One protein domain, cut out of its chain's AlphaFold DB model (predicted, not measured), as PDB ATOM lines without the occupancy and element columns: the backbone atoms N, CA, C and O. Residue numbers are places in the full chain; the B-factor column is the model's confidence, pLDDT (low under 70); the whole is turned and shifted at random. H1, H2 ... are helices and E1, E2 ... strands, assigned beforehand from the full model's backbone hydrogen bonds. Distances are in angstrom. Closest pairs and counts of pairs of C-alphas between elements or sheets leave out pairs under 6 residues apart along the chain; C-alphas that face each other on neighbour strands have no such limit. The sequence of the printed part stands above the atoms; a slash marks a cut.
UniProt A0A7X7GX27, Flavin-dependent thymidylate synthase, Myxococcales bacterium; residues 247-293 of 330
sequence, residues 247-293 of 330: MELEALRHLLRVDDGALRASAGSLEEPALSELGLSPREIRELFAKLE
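This is residues 247 to 293 of the 330 residues of the protein "Flavin-dependent thymidylate synthase" of Myxococcales bacterium (UniProt A0A7X7GX27). A loose cluster of three short helices makes one end of an elongated shape, and a two-stranded hairpin makes the other, with residues 258 to 263 sticking out at its turn. H1 is joined to the hairpin of E1 and E2 by a tight link with 0 residues between H1 and E1, and after E2 the chain returns past H1 to H2 and H3, which touch each other at a steep tilt of 66 degrees. The printed part has 47 residues, with three named helices and two named strands in the order H1, E1, E2, H2, H3; the sheet, of order E1 - E2, is antiparallel, and the class is mixed, helices and strands. The whole is only just compact, close to loose, with a radius of gyration of the C-alphas of 11.4 A and spans of 35 by 19 by 15 A.

E1, residues 256 to 259, and E2, residues 262 to 265, form a hairpin, antiparallel with 145 degrees between their directions. N 257 and O 264, 2.8 A apart, and N 262 and O 259, 2.9 A apart, are within hydrogen-bond range. H1, residues 247 to 255, has its closest C-alpha to E2 at Leu 255, 5.8 A from that of Ala 265. H1 is close to but not clearly touching H2, residues 272 to 277; their closest C-alphas, of Ala 251 and Leu 275, are 6.8 A apart. They run opposite ways at a steep tilt of 67 degrees, only just short of about perpendicular. H1 is also close to but not clearly touching H3, residues 282 to 292, with the C-alphas of Glu 248 and Leu 288 closest at 6.6 A, the same way at a steep tilt of 59 degrees. H2 and H3 touch, their closest C-alphas, of Leu 275 and Ile 285, 6.9 A apart, and run opposite ways at a steep tilt of 66 degrees. E1 is apart from H2 and H3, and E2 is apart from H3. In H2 and H3 every O i to N i+4 pair is within hydrogen-bond range; in H1, 4 of 5 are.

E1 begins with C-alpha 256 at (163.980, 149.913, 96.803) and E2 ends with C-alpha 265 at (168.540, 150.190, 98.055). H1 spans 13.0 A from its first to its last C-alpha, and H3 15.7 A, ending with C-alpha 292 at (165.117, 139.265, 88.506). E1 spans 9.7 A, E2 10.0 A and H2 8.7 A.

The two C-alphas farthest apart, of Asp 260 and Arg 283, are 35.4 A from each other. The printed part has no cut and no long link; E2 to H2, with 6 residues between them, is a short link, and the others are tight. The mean pLDDT of the printed part is 93.7, and no printed residue is under 70.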
ATOM      1  N   MET A 247     151.967 142.083  93.918       97.06
ATOM      2  CA  MET A 247     152.748 141.558  95.040       97.06
ATOM      3  C   MET A 247     154.252 141.533  94.735       97.06
ATOM      4  O   MET A 247     155.063 141.868  95.593       97.06
ATOM      5  N   GLU A 248     154.639 141.222  93.494       96.81
ATOM      6  CA  GLU A 248     156.037 141.307  93.046       96.81
ATOM      7  C   GLU A 248     156.563 142.752  93.100       96.81
ATOM      8  O   GLU A 248     157.689 142.996  93.532       96.81
ATOM      9  N   LEU A 249     155.738 143.730  92.707       96.12
ATOM     10  CA  LEU A 249     156.093 145.147  92.818       96.12
ATOM     11  C   LEU A 249     156.197 145.606  94.277       96.12
ATOM     12  O   LEU A 249     157.102 146.374  94.596       96.12
ATOM     13  N   GLU A 250     155.306 145.146  95.157       95.12
ATOM     14  CA  GLU A 250     155.396 145.429  96.593       95.12
ATOM     15  C   GLU A 250     156.678 144.855  97.200       95.12
ATOM     16  O   GLU A 250     157.394 145.579  97.892       95.12
ATOM     17  N   ALA A 251     157.047 143.613  96.871       94.94
ATOM     18  CA  ALA A 251     158.313 143.026  97.310       94.94
ATOM     19  C   ALA A 251     159.518 143.897  96.901       94.94
ATOM     20  O   ALA A 251     160.368 144.232  97.728       94.94
ATOM     21  N   LEU A 252     159.557 144.363  95.649       94.19
ATOM     22  CA  LEU A 252     160.618 145.263  95.186       94.19
ATOM     23  C   LEU A 252     160.620 146.614  95.917       94.19
ATOM     24  O   LEU A 252     161.692 147.145  96.201       94.19
ATOM     25  N   ARG A 253     159.454 147.167  96.269       93.25
ATOM     26  CA  ARG A 253     159.335 148.433  97.024       93.25
ATOM     27  C   ARG A 253     159.821 148.334  98.470       93.25
ATOM     28  O   ARG A 253     160.208 149.347  99.042       93.25
ATOM     29  N   HIS A 254     159.857 147.141  99.059       93.06
ATOM     30  CA  HIS A 254     160.496 146.948 100.365       93.06
ATOM     31  C   HIS A 254     162.027 147.067 100.259       93.06
ATOM     32  O   HIS A 254     162.680 147.611 101.154       93.06
ATOM     33  N   LEU A 255     162.599 146.621  99.136       93.94
ATOM     34  CA  LEU A 255     164.041 146.652  98.875       93.94
ATOM     35  C   LEU A 255     164.521 147.953  98.217       93.94
ATOM     36  O   LEU A 255     165.705 148.268  98.301       93.94
ATOM     37  N   LEU A 256     163.636 148.719  97.578       94.50
ATOM     38  CA  LEU A 256     163.980 149.913  96.803       94.50
ATOM     39  C   LEU A 256     163.207 151.139  97.286       94.50
ATOM     40  O   LEU A 256     161.993 151.108  97.456       94.50
ATOM     41  N   ARG A 257     163.910 152.263  97.419       91.62
ATOM     42  CA  ARG A 257     163.339 153.583  97.705       91.62
ATOM     43  C   ARG A 257     163.620 154.522  96.543       91.62
ATOM     44  O   ARG A 257     164.690 154.465  95.942       91.62
ATOM     45  N   VAL A 258     162.669 155.402  96.255       93.06
ATOM     46  CA  VAL A 258     162.857 156.517  95.323       93.06
ATOM     47  C   VAL A 258     163.000 157.780  96.159       93.06
ATOM     48  O   VAL A 258     162.059 158.155  96.852       93.06
ATOM     49  N   ASP A 259     164.173 158.401  96.114       91.38
ATOM     50  CA  ASP A 259     164.477 159.627  96.854       91.38
ATOM     51  C   ASP A 259     165.337 160.557  95.996       91.38
ATOM     52  O   ASP A 259     166.317 160.117  95.391       91.38
ATOM     53  N   ASP A 260     164.939 161.826  95.926       91.50
ATOM     54  CA  ASP A 260     165.576 162.880  95.126       91.50
ATOM     55  C   ASP A 260     165.890 162.463  93.669       91.50
ATOM     56  O   ASP A 260     166.993 162.626  93.151       91.50
ATOM     57  N   GLY A 261     164.921 161.814  93.006       92.56
ATOM     58  CA  GLY A 261     165.066 161.332  91.625       92.56
ATOM     59  C   GLY A 261     166.008 160.132  91.444       92.56
ATOM     60  O   GLY A 261     166.238 159.715  90.310       92.56
ATOM     61  N   ALA A 262     166.527 159.551  92.531       93.75
ATOM     62  CA  ALA A 262     167.398 158.380  92.511       93.75
ATOM     63  C   ALA A 262     166.698 157.127  93.063       93.75
ATOM     64  O   ALA A 262     165.929 157.189  94.022       93.75
ATOM     65  N   LEU A 263     167.015 155.967  92.479       94.00
ATOM     66  CA  LEU A 263     166.700 154.656  93.052       94.00
ATOM     67  C   LEU A 263     167.796 154.272  94.051       94.00
ATOM     68  O   LEU A 263     168.974 154.227  93.696       94.00
ATOM     69  N   ARG A 264     167.416 153.994  95.298       93.75
ATOM     70  CA  ARG A 264     168.325 153.607  96.386       93.75
ATOM     71  C   ARG A 264     167.886 152.276  96.983       93.75
ATOM     72  O   ARG A 264     166.693 152.049  97.160       93.75
ATOM     73  N   ALA A 265     168.839 151.417  97.327       92.81
ATOM     74  CA  ALA A 265     168.540 150.190  98.055       92.81
ATOM     75  C   ALA A 265     168.212 150.503  99.527       92.81
ATOM     76  O   ALA A 265     168.921 151.272 100.181       92.81
ATOM     77  N   SER A 266     167.150 149.896 100.050       87.31
ATOM     78  CA  SER A 266     166.944 149.730 101.490       87.31
ATOM     79  C   SER A 266     167.951 148.705 102.021       87.31
ATOM     80  O   SER A 266     168.299 147.756 101.323       87.31
ATOM     81  N   ALA A 267     168.408 148.854 103.267       78.81
ATOM     82  CA  ALA A 267     169.170 147.792 103.919       78.81
ATOM     83  C   ALA A 267     168.261 146.574 104.174       78.81
ATOM     84  O   ALA A 267     167.171 146.744 104.719       78.81
ATOM     85  N   GLY A 268     168.707 145.371 103.800       86.06
ATOM     86  CA  GLY A 268     168.011 144.111 104.081       86.06
ATOM     87  C   GLY A 268     167.914 143.163 102.885       86.06
ATOM     88  O   GLY A 268     168.417 143.443 101.798       86.06
ATOM     89  N   SER A 269     167.250 142.035 103.114       90.56
ATOM     90  CA  SER A 269     166.892 141.021 102.122       90.56
ATOM     91  C   SER A 269     165.437 140.595 102.338       90.56
ATOM     92  O   SER A 269     164.891 140.763 103.429       90.56
ATOM     93  N   LEU A 270     164.804 140.053 101.297       92.25
ATOM     94  CA  LEU A 270     163.514 139.375 101.408       92.25
ATOM     95  C   LEU A 270     163.718 137.890 101.131       92.25
ATOM     96  O   LEU A 270     164.115 137.512 100.032       92.25
ATOM     97  N   GLU A 271     163.444 137.067 102.136       94.44
ATOM     98  CA  GLU A 271     163.453 135.609 102.020       94.44
ATOM     99  C   GLU A 271     162.042 135.079 101.715       94.44
ATOM    100  O   GLU A 271     161.046 135.795 101.857       94.44
ATOM    101  N   GLU A 272     161.941 133.810 101.309       94.81
ATOM    102  CA  GLU A 272     160.667 133.183 100.919       94.81
ATOM    103  C   GLU A 272     159.524 133.343 101.944       94.81
ATOM    104  O   GLU A 272     158.393 133.583 101.509       94.81
ATOM    105  N   PRO A 273     159.754 133.278 103.277       96.25
ATOM    106  CA  PRO A 273     158.687 133.501 104.253       96.25
ATOM    107  C   PRO A 273     158.067 134.901 104.150       96.25
ATOM    108  O   PRO A 273     156.846 135.026 104.106       96.25
ATOM    109  N   ALA A 274     158.889 135.946 104.012       94.75
ATOM    110  CA  ALA A 274     158.411 137.324 103.891       94.75
ATOM    111  C   ALA A 274     157.663 137.557 102.568       94.75
ATOM    112  O   ALA A 274     156.656 138.259 102.527       94.75
ATOM    113  N   LEU A 275     158.113 136.927 101.477       96.50
ATOM    114  CA  LEU A 275     157.396 136.967 100.197       96.50
ATOM    115  C   LEU A 275     156.050 136.230 100.271       96.50
ATOM    116  O   LEU A 275     155.073 136.661  99.661       96.50
ATOM    117  N   SER A 276     155.979 135.152 101.054       96.31
ATOM    118  CA  SER A 276     154.731 134.420 101.293       96.31
ATOM    119  C   SER A 276     153.735 135.251 102.108       96.31
ATOM    120  O   SER A 276     152.543 135.239 101.812       96.31
ATOM    121  N   GLU A 277     154.210 136.032 103.084       96.31
ATOM    122  CA  GLU A 277     153.385 136.987 103.843       96.31
ATOM    123  C   GLU A 277     152.820 138.113 102.961       96.31
ATOM    124  O   GLU A 277     151.705 138.579 103.200       96.31
ATOM    125  N   LEU A 278     153.531 138.497 101.892       94.81
ATOM    126  CA  LEU A 278     153.029 139.405 100.848       94.81
ATOM    127  C   LEU A 278     152.010 138.748  99.899       94.81
ATOM    128  O   LEU A 278     151.470 139.413  99.013       94.81
ATOM    129  N   GLY A 279     151.733 137.453 100.072       96.06
ATOM    130  CA  GLY A 279     150.724 136.712  99.321       96.06
ATOM    131  C   GLY A 279     151.231 136.024  98.055       96.06
ATOM    132  O   GLY A 279     150.404 135.573  97.264       96.06
ATOM    133  N   LEU A 280     152.550 135.922  97.839       97.25
ATOM    134  CA  LEU A 280     153.087 135.120  96.738       97.25
ATOM    135  C   LEU A 280     153.046 133.628  97.096       97.25
ATOM    136  O   LEU A 280     153.514 133.209  98.153       97.25
ATOM    137  N   SER A 281     152.544 132.799  96.184       96.75
ATOM    138  CA  SER A 281     152.679 131.343  96.293       96.75
ATOM    139  C   SER A 281     154.136 130.890  96.075       96.75
ATOM    140  O   SER A 281     154.907 131.588  95.414       96.75
ATOM    141  N   PRO A 282     154.527 129.667  96.494       95.75
ATOM    142  CA  PRO A 282     155.876 129.147  96.241       95.75
ATOM    143  C   PRO A 282     156.275 129.141  94.759       95.75
ATOM    144  O   PRO A 282     157.453 129.229  94.422       95.75
ATOM    145  N   ARG A 283     155.298 129.011  93.850       93.50
ATOM    146  CA  ARG A 283     155.542 129.092  92.407       93.50
ATOM    147  C   ARG A 283     155.832 130.527  91.970       93.50
ATOM    148  O   ARG A 283     156.810 130.733  91.262       93.50
ATOM    149  N   GLU A 284     155.024 131.488  92.404       96.00
ATOM    150  CA  GLU A 284     155.218 132.906  92.074       96.00
ATOM    151  C   GLU A 284     156.525 133.453  92.653       96.00
ATOM    152  O   GLU A 284     157.183 134.246  91.992       96.00
ATOM    153  N   ILE A 285     156.956 132.988  93.831       96.69
ATOM    154  CA  ILE A 285     158.266 133.337  94.405       96.69
ATOM    155  C   ILE A 285     159.404 132.894  93.477       96.69
ATOM    156  O   ILE A 285     160.280 133.691  93.143       96.69
ATOM    157  N   ARG A 286     159.371 131.642  92.998       94.12
ATOM    158  CA  ARG A 286     160.368 131.142  92.036       94.12
ATOM    159  C   ARG A 286     160.327 131.908  90.715       94.12
ATOM    160  O   ARG A 286     161.375 132.202  90.151       94.12
ATOM    161  N   GLU A 287     159.132 132.237  90.226       93.62
ATOM    162  CA  GLU A 287     158.963 133.035  89.008       93.62
ATOM    163  C   GLU A 287     159.500 134.466  89.188       93.62
ATOM    164  O   GLU A 287     160.176 134.963  88.289       93.62
ATOM    165  N   LEU A 288     159.285 135.102  90.345       96.00
ATOM    166  CA  LEU A 288     159.857 136.409  90.686       96.00
ATOM    167  C   LEU A 288     161.386 136.364  90.678       96.00
ATOM    168  O   LEU A 288     162.017 137.207  90.041       96.00
ATOM    169  N   PHE A 289     161.990 135.376  91.340       95.00
ATOM    170  CA  PHE A 289     163.446 135.218  91.340       95.00
ATOM    171  C   PHE A 289     163.982 135.035  89.918       95.00
ATOM    172  O   PHE A 289     164.854 135.791  89.498       95.00
ATOM    173  N   ALA A 290     163.368 134.156  89.125       91.94
ATOM    174  CA  ALA A 290     163.749 133.954  87.729       91.94
ATOM    175  C   ALA A 290     163.564 135.211  86.850       91.94
ATOM    176  O   ALA A 290     164.271 135.378  85.853       91.94
ATOM    177  N   LYS A 291     162.604 136.100  87.158       93.56
ATOM    178  CA  LYS A 291     162.432 137.395  86.464       93.56
ATOM    179  C   LYS A 291     163.537 138.399  86.801       93.56
ATOM    180  O   LYS A 291     163.820 139.259  85.973       93.56
ATOM    181  N   LEU A 292     164.106 138.327  88.006       93.50
ATOM    182  CA  LEU A 292     165.117 139.265  88.506       93.50
ATOM    183  C   LEU A 292     166.555 138.800  88.264       93.50
ATOM    184  O   LEU A 292     167.470 139.624  88.310       93.50
ATOM    185  N   GLU A 293     166.766 137.509  88.004       91.62
ATOM    186  CA  GLU A 293     168.063 136.995  87.572       91.62
ATOM    187  C   GLU A 293     168.558 137.733  86.316       91.62
ATOM    188  O   GLU A 293     167.767 137.998  85.403       91.62
TER     189      GLU A 293